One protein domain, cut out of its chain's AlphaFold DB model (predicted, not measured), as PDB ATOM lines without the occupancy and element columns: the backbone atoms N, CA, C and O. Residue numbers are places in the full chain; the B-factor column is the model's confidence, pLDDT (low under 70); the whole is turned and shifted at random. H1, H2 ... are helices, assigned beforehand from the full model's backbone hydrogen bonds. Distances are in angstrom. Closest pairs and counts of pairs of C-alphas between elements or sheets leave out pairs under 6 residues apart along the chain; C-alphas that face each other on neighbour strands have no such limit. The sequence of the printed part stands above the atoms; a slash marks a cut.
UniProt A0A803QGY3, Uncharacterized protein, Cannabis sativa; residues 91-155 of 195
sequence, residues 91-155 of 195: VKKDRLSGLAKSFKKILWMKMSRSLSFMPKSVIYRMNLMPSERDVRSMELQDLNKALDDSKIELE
ATOM      1  N   VAL A  91      52.138  98.325 314.599       68.00
ATOM      2  CA  VAL A  91      52.169  96.867 314.367       68.00
ATOM      3  C   VAL A  91      52.916  96.504 313.075       68.00
ATOM      4  O   VAL A  91      53.567  95.459 312.990       68.00
ATOM      5  N   LYS A  92      52.845  97.363 312.046       73.25
ATOM      6  CA  LYS A  92      53.622  97.186 310.804       73.25
ATOM      7  C   LYS A  92      55.121  97.378 311.052       73.25
ATOM      8  O   LYS A  92      55.913  96.564 310.575       73.25
ATOM      9  N   LYS A  93      55.500  98.407 311.817       74.69
ATOM     10  CA  LYS A  93      56.890  98.684 312.209       74.69
ATOM     11  C   LYS A  93      57.472  97.542 313.041       74.69
ATOM     12  O   LYS A  93      58.575  97.085 312.749       74.69
ATOM     13  N   ASP A  94      56.705  97.013 313.989       75.75
ATOM     14  CA  ASP A  94      57.149  95.919 314.856       75.75
ATOM     15  C   ASP A  94      57.405  94.638 314.064       75.75
ATOM     16  O   ASP A  94      58.462  94.020 314.211       75.75
ATOM     17  N   ARG A  95      56.500  94.281 313.143       78.25
ATOM     18  CA  ARG A  95      56.685  93.132 312.243       78.25
ATOM     19  C   ARG A  95      57.894  93.291 311.329       78.25
ATOM     20  O   ARG A  95      58.672  92.348 311.209       78.25
ATOM     21  N   LEU A  96      58.069  94.461 310.712       82.12
ATOM     22  CA  LEU A  96      59.248  94.753 309.889       82.12
ATOM     23  C   LEU A  96      60.536  94.642 310.710       82.12
ATOM     24  O   LEU A  96      61.499  94.034 310.252       82.12
ATOM     25  N   SER A  97      60.533  95.152 311.945       75.75
ATOM     26  CA  SER A  97      61.673  95.016 312.852       75.75
ATOM     27  C   SER A  97      61.966  93.548 313.188       75.75
ATOM     28  O   SER A  97      63.127  93.143 313.209       75.75
ATOM     29  N   GLY A  98      60.929  92.726 313.391       84.94
ATOM     30  CA  GLY A  98      61.057  91.292 313.648       84.94
ATOM     31  C   GLY A  98      61.631  90.534 312.451       84.94
ATOM     32  O   GLY A  98      62.564  89.753 312.608       84.94
ATOM     33  N   LEU A  99      61.140  90.824 311.243       81.50
ATOM     34  CA  LEU A  99      61.673  90.280 309.990       81.50
ATOM     35  C   LEU A  99      63.140  90.672 309.776       81.50
ATOM     36  O   LEU A  99      63.960  89.807 309.475       81.50
ATOM     37  N   ALA A 100      63.494  91.940 310.000       83.38
ATOM     38  CA  ALA A 100      64.874  92.409 309.903       83.38
ATOM     39  C   ALA A 100      65.797  91.701 310.910       83.38
ATOM     40  O   ALA A 100      66.908  91.307 310.554       83.38
ATOM     41  N   LYS A 101      65.335  91.477 312.150       78.62
ATOM     42  CA  LYS A 101      66.071  90.703 313.168       78.62
ATOM     43  C   LYS A 101      66.288  89.252 312.729       78.62
ATOM     44  O   LYS A 101      67.412  88.760 312.808       78.62
ATOM     45  N   SER A 102      65.248  88.583 312.232       73.31
ATOM     46  CA  SER A 102      65.345  87.206 311.731       73.31
ATOM     47  C   SER A 102      66.295  87.097 310.540       73.31
ATOM     48  O   SER A 102      67.113  86.181 310.486       73.31
ATOM     49  N   PHE A 103      66.252  88.064 309.623       79.19
ATOM     50  CA  PHE A 103      67.159  88.115 308.481       79.19
ATOM     51  C   PHE A 103      68.616  88.315 308.917       79.19
ATOM     52  O   PHE A 103      69.484  87.546 308.510       79.19
ATOM     53  N   LYS A 104      68.880  89.267 309.827       75.56
ATOM     54  CA  LYS A 104      70.211  89.453 310.430       75.56
ATOM     55  C   LYS A 104      70.715  88.175 311.105       75.56
ATOM     56  O   LYS A 104      71.876  87.825 310.929       75.56
ATOM     57  N   LYS A 105      69.851  87.442 311.818       75.06
ATOM     58  CA  LYS A 105      70.207  86.160 312.450       75.06
ATOM     59  C   LYS A 105      70.626  85.108 311.420       75.06
ATOM     60  O   LYS A 105      71.639  84.445 311.612       75.06
ATOM     61  N   ILE A 106      69.877  84.964 310.326       71.31
ATOM     62  CA  ILE A 106      70.197  84.008 309.251       71.31
ATOM     63  C   ILE A 106      71.515  84.381 308.566       71.31
ATOM     64  O   ILE A 106      72.363  83.513 308.367       71.31
ATOM     65  N   LEU A 107      71.710  85.665 308.251       73.12
ATOM     66  CA  LEU A 107      72.968  86.162 307.696       73.12
ATOM     67  C   LEU A 107      74.141  85.874 308.634       73.12
ATOM     68  O   LEU A 107      75.140  85.324 308.187       73.12
ATOM     69  N   TRP A 108      73.991  86.158 309.929       67.12
ATOM     70  CA  TRP A 108      75.014  85.871 310.933       67.12
ATOM     71  C   TRP A 108      75.361  84.383 310.991       67.12
ATOM     72  O   TRP A 108      76.536  84.042 310.967       67.12
ATOM     73  N   MET A 109      74.364  83.488 310.986       68.81
ATOM     74  CA  MET A 109      74.603  82.035 310.995       68.81
ATOM     75  C   MET A 109      75.269  81.521 309.709       68.81
ATOM     76  O   MET A 109      76.049  80.569 309.741       68.81
ATOM     77  N   LYS A 110      74.981  82.136 308.556       68.62
ATOM     78  CA  LYS A 110      75.619  81.786 307.278       68.62
ATOM     79  C   LYS A 110      77.055  82.314 307.200       68.62
ATOM     80  O   LYS A 110      77.948  81.630 306.701       68.62
ATOM     81  N   MET A 111      77.277  83.513 307.732       60.91
ATOM     82  CA  MET A 111      78.580  84.162 307.787       60.91
ATOM     83  C   MET A 111      79.487  83.486 308.815       60.91
ATOM     84  O   MET A 111      80.644  83.252 308.506       60.91
ATOM     85  N   SER A 112      78.970  83.048 309.969       61.25
ATOM     86  CA  SER A 112      79.724  82.269 310.963       61.25
ATOM     87  C   SER A 112      80.164  80.899 310.436       61.25
ATOM     88  O   SER A 112      81.293  80.483 310.675       61.25
ATOM     89  N   ARG A 113      79.324  80.241 309.625       60.81
ATOM     90  CA  ARG A 113      79.681  79.004 308.905       60.81
ATOM     91  C   ARG A 113      80.742  79.217 307.814       60.81
ATOM     92  O   ARG A 113      81.416  78.270 307.433       60.81
ATOM     93  N   SER A 114      80.886  80.446 307.316       61.66
ATOM     94  CA  SER A 114      81.921  80.834 306.343       61.66
ATOM     95  C   SER A 114      83.190  81.367 307.029       61.66
ATOM     96  O   SER A 114      84.291  81.164 306.532       61.66
ATOM     97  N   LEU A 115      83.052  81.985 308.208       57.84
ATOM     98  CA  LEU A 115      84.140  82.459 309.070       57.84
ATOM     99  C   LEU A 115      85.042  81.309 309.523       57.84
ATOM    100  O   LEU A 115      86.247  81.502 309.618       57.84
ATOM    101  N   SER A 116      84.502  80.101 309.723       64.44
ATOM    102  CA  SER A 116      85.314  78.913 310.023       64.44
ATOM    103  C   SER A 116      86.248  78.493 308.879       64.44
ATOM    104  O   SER A 116      87.188  77.744 309.121       64.44
ATOM    105  N   PHE A 117      86.001  78.960 307.649       69.69
ATOM    106  CA  PHE A 117      86.845  78.729 306.471       69.69
ATOM    107  C   PHE A 117      87.807  79.895 306.185       69.69
ATOM    108  O   PHE A 117      88.669  79.779 305.315       69.69
ATOM    109  N   MET A 118      87.671  81.025 306.887       63.00
ATOM    110  CA  MET A 118      88.512  82.200 306.668       63.00
ATOM    111  C   MET A 118      89.828  82.124 307.459       63.00
ATOM    112  O   MET A 118      89.849  81.627 308.588       63.00
ATOM    113  N   PRO A 119      90.938  82.668 306.921       77.56
ATOM    114  CA  PRO A 119      92.196  82.769 307.654       77.56
ATOM    115  C   PRO A 119      92.027  83.550 308.963       77.56
ATOM    116  O   PRO A 119      91.383  84.602 308.989       77.56
ATOM    117  N   LYS A 120      92.673  83.092 310.044       76.62
ATOM    118  CA  LYS A 120      92.600  83.726 311.379       76.62
ATOM    119  C   LYS A 120      92.938  85.224 311.357       76.62
ATOM    120  O   LYS A 120      92.356  85.989 312.120       76.62
ATOM    121  N   SER A 121      93.829  85.652 310.459       74.75
ATOM    122  CA  SER A 121      94.205  87.061 310.278       74.75
ATOM    123  C   SER A 121      93.060  87.936 309.758       74.75
ATOM    124  O   SER A 121      93.003  89.119 310.086       74.75
ATOM    125  N   VAL A 122      92.137  87.374 308.972       72.00
ATOM    126  CA  VAL A 122      90.942  88.064 308.464       72.00
ATOM    127  C   VAL A 122      89.881  88.144 309.558       72.00
ATOM    128  O   VAL A 122      89.319  89.214 309.778       72.00
ATOM    129  N   ILE A 123      89.679  87.054 310.308       70.44
ATOM    130  CA  ILE A 123      88.758  87.012 311.456       70.44
ATOM    131  C   ILE A 123      89.173  88.043 312.514       70.44
ATOM    132  O   ILE A 123      88.342  88.810 312.989       70.44
ATOM    133  N   TYR A 124      90.465  88.106 312.843       70.44
ATOM    134  CA  TYR A 124      91.000  89.080 313.793       70.44
ATOM    135  C   TYR A 124      90.773  90.520 313.315       70.44
ATOM    136  O   TYR A 124      90.293  91.347 314.079       70.44
ATOM    137  N   ARG A 125      91.016  90.805 312.029       73.31
ATOM    138  CA  ARG A 125      90.775  92.134 311.446       73.31
ATOM    139  C   ARG A 125      89.298  92.527 311.475       73.31
ATOM    140  O   ARG A 125      88.996  93.662 311.804       73.31
ATOM    141  N   MET A 126      88.387  91.598 311.179       67.38
ATOM    142  CA  MET A 126      86.940  91.842 311.255       67.38
ATOM    143  C   MET A 126      86.461  92.050 312.695       67.38
ATOM    144  O   MET A 126      85.598  92.890 312.916       67.38
ATOM    145  N   ASN A 127      87.036  91.339 313.668       69.56
ATOM    146  CA  ASN A 127      86.725  91.524 315.089       69.56
ATOM    147  C   ASN A 127      87.295  92.829 315.668       69.56
ATOM    148  O   ASN A 127      86.811  93.294 316.695       69.56
ATOM    149  N   LEU A 128      88.315  93.407 315.029       75.38
ATOM    150  CA  LEU A 128      88.866  94.721 315.370       75.38
ATOM    151  C   LEU A 128      88.095  95.886 314.731       75.38
ATOM    152  O   LEU A 128      88.323  97.035 315.106       75.38
ATOM    153  N   MET A 129      87.205  95.622 313.770       72.50
ATOM    154  CA  MET A 129      86.349  96.662 313.207       72.50
ATOM    155  C   MET A 129      85.297  97.059 314.254       72.50
ATOM    156  O   MET A 129      84.587  96.179 314.747       72.50
ATOM    157  N   PRO A 130      85.149  98.357 314.574       67.94
ATOM    158  CA  PRO A 130      84.084  98.820 315.455       67.94
ATOM    159  C   PRO A 130      82.729  98.386 314.900       67.94
ATOM    160  O   PRO A 130      82.454  98.555 313.706       67.94
ATOM    161  N   SER A 131      81.867  97.817 315.741       74.06
ATOM    162  CA  SER A 131      80.519  97.480 315.293       74.06
ATOM    163  C   SER A 131      79.736  98.764 314.994       74.06
ATOM    164  O   SER A 131      80.004  99.818 315.568       74.06
ATOM    165  N   GLU A 132      78.700  98.690 314.149       73.62
ATOM    166  CA  GLU A 132      77.795  99.834 313.910       73.62
ATOM    167  C   GLU A 132      77.236 100.430 315.216       73.62
ATOM    168  O   GLU A 132      76.859 101.598 315.261       73.62
ATOM    169  N   ARG A 133      77.143  99.620 316.279       72.94
ATOM    170  CA  ARG A 133      76.707 100.076 317.598       72.94
ATOM    171  C   ARG A 133      77.788 100.901 318.293       72.94
ATOM    172  O   ARG A 133      77.440 101.901 318.907       72.94
ATOM    173  N   ASP A 134      79.049 100.501 318.180       77.38
ATOM    174  CA  ASP A 134      80.178 101.190 318.814       77.38
ATOM    175  C   ASP A 134      80.406 102.553 318.159       77.38
ATOM    176  O   ASP A 134      80.522 103.555 318.858       77.38
ATOM    177  N   VAL A 135      80.332 102.610 316.823       81.31
ATOM    178  CA  VAL A 135      80.403 103.872 316.069       81.31
ATOM    179  C   VAL A 135      79.277 104.816 316.496       81.31
ATOM    180  O   VAL A 135      79.541 105.949 316.885       81.31
ATOM    181  N   ARG A 136      78.027 104.330 316.533       82.94
ATOM    182  CA  ARG A 136      76.887 105.140 316.999       82.94
ATOM    183  C   ARG A 136      77.011 105.564 318.458       82.94
ATOM    184  O   ARG A 136      76.522 106.628 318.820       82.94
ATOM    185  N   SER A 137      77.608 104.733 319.309       82.94
ATOM    186  CA  SER A 137      77.836 105.074 320.714       82.94
ATOM    187  C   SER A 137      78.849 106.208 320.853       82.94
ATOM    188  O   SER A 137      78.633 107.093 321.677       82.94
ATOM    189  N   MET A 138      79.917 106.208 320.046       87.81
ATOM    190  CA  MET A 138      80.890 107.306 320.008       87.81
ATOM    191  C   MET A 138      80.258 108.591 319.464       87.81
ATOM    192  O   MET A 138      80.351 109.625 320.115       87.81
ATOM    193  N   GLU A 139      79.519 108.518 318.353       92.00
ATOM    194  CA  GLU A 139      78.804 109.676 317.790       92.00
ATOM    195  C   GLU A 139      77.825 110.299 318.800       92.00
ATOM    196  O   GLU A 139      77.749 111.520 318.937       92.00
ATOM    197  N   LEU A 140      77.083 109.469 319.543       90.56
ATOM    198  CA  LEU A 140      76.179 109.939 320.596       90.56
ATOM    199  C   LEU A 140      76.929 110.601 321.755       90.56
ATOM    200  O   LEU A 140      76.433 111.573 322.324       90.56
ATOM    201  N   GLN A 141      78.103 110.086 322.117       93.19
ATOM    202  CA  GLN A 141      78.921 110.663 323.178       93.19
ATOM    203  C   GLN A 141      79.464 112.041 322.780       93.19
ATOM    204  O   GLN A 141      79.389 112.974 323.581       93.19
ATOM    205  N   ASP A 142      79.931 112.191 321.542       95.31
ATOM    206  CA  ASP A 142      80.429 113.464 321.016       95.31
ATOM    207  C   ASP A 142      79.314 114.515 320.926       95.31
ATOM    208  O   ASP A 142      79.502 115.665 321.328       95.31
ATOM    209  N   LEU A 143      78.122 114.113 320.471       96.31
ATOM    210  CA  LEU A 143      76.950 114.992 320.431       96.31
ATOM    211  C   LEU A 143      76.503 115.433 321.827       96.31
ATOM    212  O   LEU A 143      76.186 116.606 322.019       96.31
ATOM    213  N   ASN A 144      76.495 114.522 322.804       93.44
ATOM    214  CA  ASN A 144      76.153 114.870 324.183       93.44
ATOM    215  C   ASN A 144      77.155 115.862 324.773       93.44
ATOM    216  O   ASN A 144      76.747 116.832 325.405       93.44
ATOM    217  N   LYS A 145      78.449 115.676 324.500       96.88
ATOM    218  CA  LYS A 145      79.476 116.620 324.936       96.88
ATOM    219  C   LYS A 145      79.268 118.013 324.329       96.88
ATOM    220  O   LYS A 145      79.264 118.997 325.057       96.88
ATOM    221  N   ALA A 146      79.026 118.101 323.020       96.62
ATOM    222  CA  ALA A 146      78.766 119.380 322.353       96.62
ATOM    223  C   ALA A 146      77.496 120.079 322.876       96.62
ATOM    224  O   ALA A 146      77.432 121.312 322.953       96.62
ATOM    225  N   LEU A 147      76.478 119.294 323.242       97.38
ATOM    226  CA  LEU A 147      75.259 119.799 323.864       97.38
ATOM    227  C   LEU A 147      75.538 120.380 325.257       97.38
ATOM    228  O   LEU A 147      75.048 121.468 325.564       97.38
ATOM    229  N   ASP A 148      76.336 119.689 326.071       95.69
ATOM    230  CA  ASP A 148      76.737 120.162 327.399       95.69
ATOM    231  C   ASP A 148      77.568 121.452 327.313       95.69
ATOM    232  O   ASP A 148      77.278 122.414 328.028       95.69
ATOM    233  N   ASP A 149      78.517 121.528 326.377       97.06
ATOM    234  CA  ASP A 149      79.323 122.733 326.134       97.06
ATOM    235  C   ASP A 149      78.432 123.930 325.740       97.06
ATOM    236  O   ASP A 149      78.543 125.026 326.299       97.06
ATOM    237  N   SER A 150      77.470 123.709 324.835       97.06
ATOM    238  CA  SER A 150      76.513 124.742 324.406       97.06
ATOM    239  C   SER A 150      75.610 125.212 325.550       97.06
ATOM    240  O   SER A 150      75.266 126.394 325.644       97.06
ATOM    241  N   LYS A 151      75.209 124.296 326.440       97.69
ATOM    242  CA  LYS A 151      74.402 124.621 327.620       97.69
ATOM    243  C   LYS A 151      75.174 125.527 328.577       97.69
ATOM    244  O   LYS A 151      74.621 126.534 329.019       97.69
ATOM    245  N   ILE A 152      76.438 125.204 328.855       97.62
ATOM    246  CA  ILE A 152      77.309 126.025 329.706       97.62
ATOM    247  C   ILE A 152      77.439 127.437 329.117       97.62
ATOM    248  O   ILE A 152      77.257 128.423 329.833       97.62
ATOM    249  N   GLU A 153      77.660 127.554 327.804       97.50
ATOM    250  CA  GLU A 153      77.777 128.855 327.135       97.50
ATOM    251  C   GLU A 153      76.503 129.710 327.285       97.50
ATOM    252  O   GLU A 153      76.570 130.917 327.553       97.50
ATOM    253  N   LEU A 154      75.326 129.096 327.134       97.56
ATOM    254  CA  LEU A 154      74.044 129.780 327.314       97.56
ATOM    255  C   LEU A 154      73.818 130.211 328.767       97.56
ATOM    256  O   LEU A 154      73.359 131.332 329.002       97.56
ATOM    257  N   GLU A 155      74.168 129.370 329.740       97.31
ATOM    258  CA  GLU A 155      74.075 129.711 331.164       97.31
ATOM    259  C   GLU A 155      74.983 130.893 331.527       97.31
ATOM    260  O   GLU A 155      74.581 131.788 332.278       97.31
TER     261      GLU A 155
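Overview. This is residues 91 to 155 of the 195 residues of an uncharacterized protein of Cannabis sativa (UniProt A0A803QGY3). Two long helices, H1 and H3, spread as the arms of a wide, open V, with the short helix H2 near the corner between them; the middle is empty and the whole is flat. The printed part has 65 residues with three named helices, in the order H1, H2, H3, and no named strand; the class is all helix. It is extended, with a radius of gyration of the C-alphas of 19.0 A, and the C-alphas span 57 by 41 by 6 A.

Arrangement. The longest helix by residues is H1, residues 91 to 115, and it touches no helix. H2, residues 120 to 127, is close to H1 but not clearly touching, with 1 pair of C-alphas within 8 A; the closest C-alphas, those of Leu 115 and Ile 123, are 6.9 A apart. Their lines stand at a shallow tilt of 20 degrees, and they run opposite ways, with their centres 22.4 A apart. H3, residues 132 to 155, is apart from both H1 and H2. In H1, H2 and H3 every O i to N i+4 pair is within hydrogen-bond range.

Along the chain. H1 measures 35.5 A from C-alpha 91 at (52.169, 96.867, 314.367) to C-alpha 115 at (84.140, 82.459, 309.070). H2 measures 10.4 A from Lys 120 to Asn 127. H3 measures 34.7 A and ends with C-alpha 155 at (74.075, 129.711, 331.164).

Size, cuts and confidence. The two C-alphas farthest apart, those of Phe 117 and Glu 155, are 58.1 A apart. The printed part has no cut, and both links, H1 to H2 and H2 to H3, are tight, with 4 residues each. Residues 91 to 114, 116 to 122 and 124 to 155 stand free. The mean pLDDT of the printed part is 79.0; it is under 70 at residue 91, residues 108 to 118, residues 126 to 127 and residue 130.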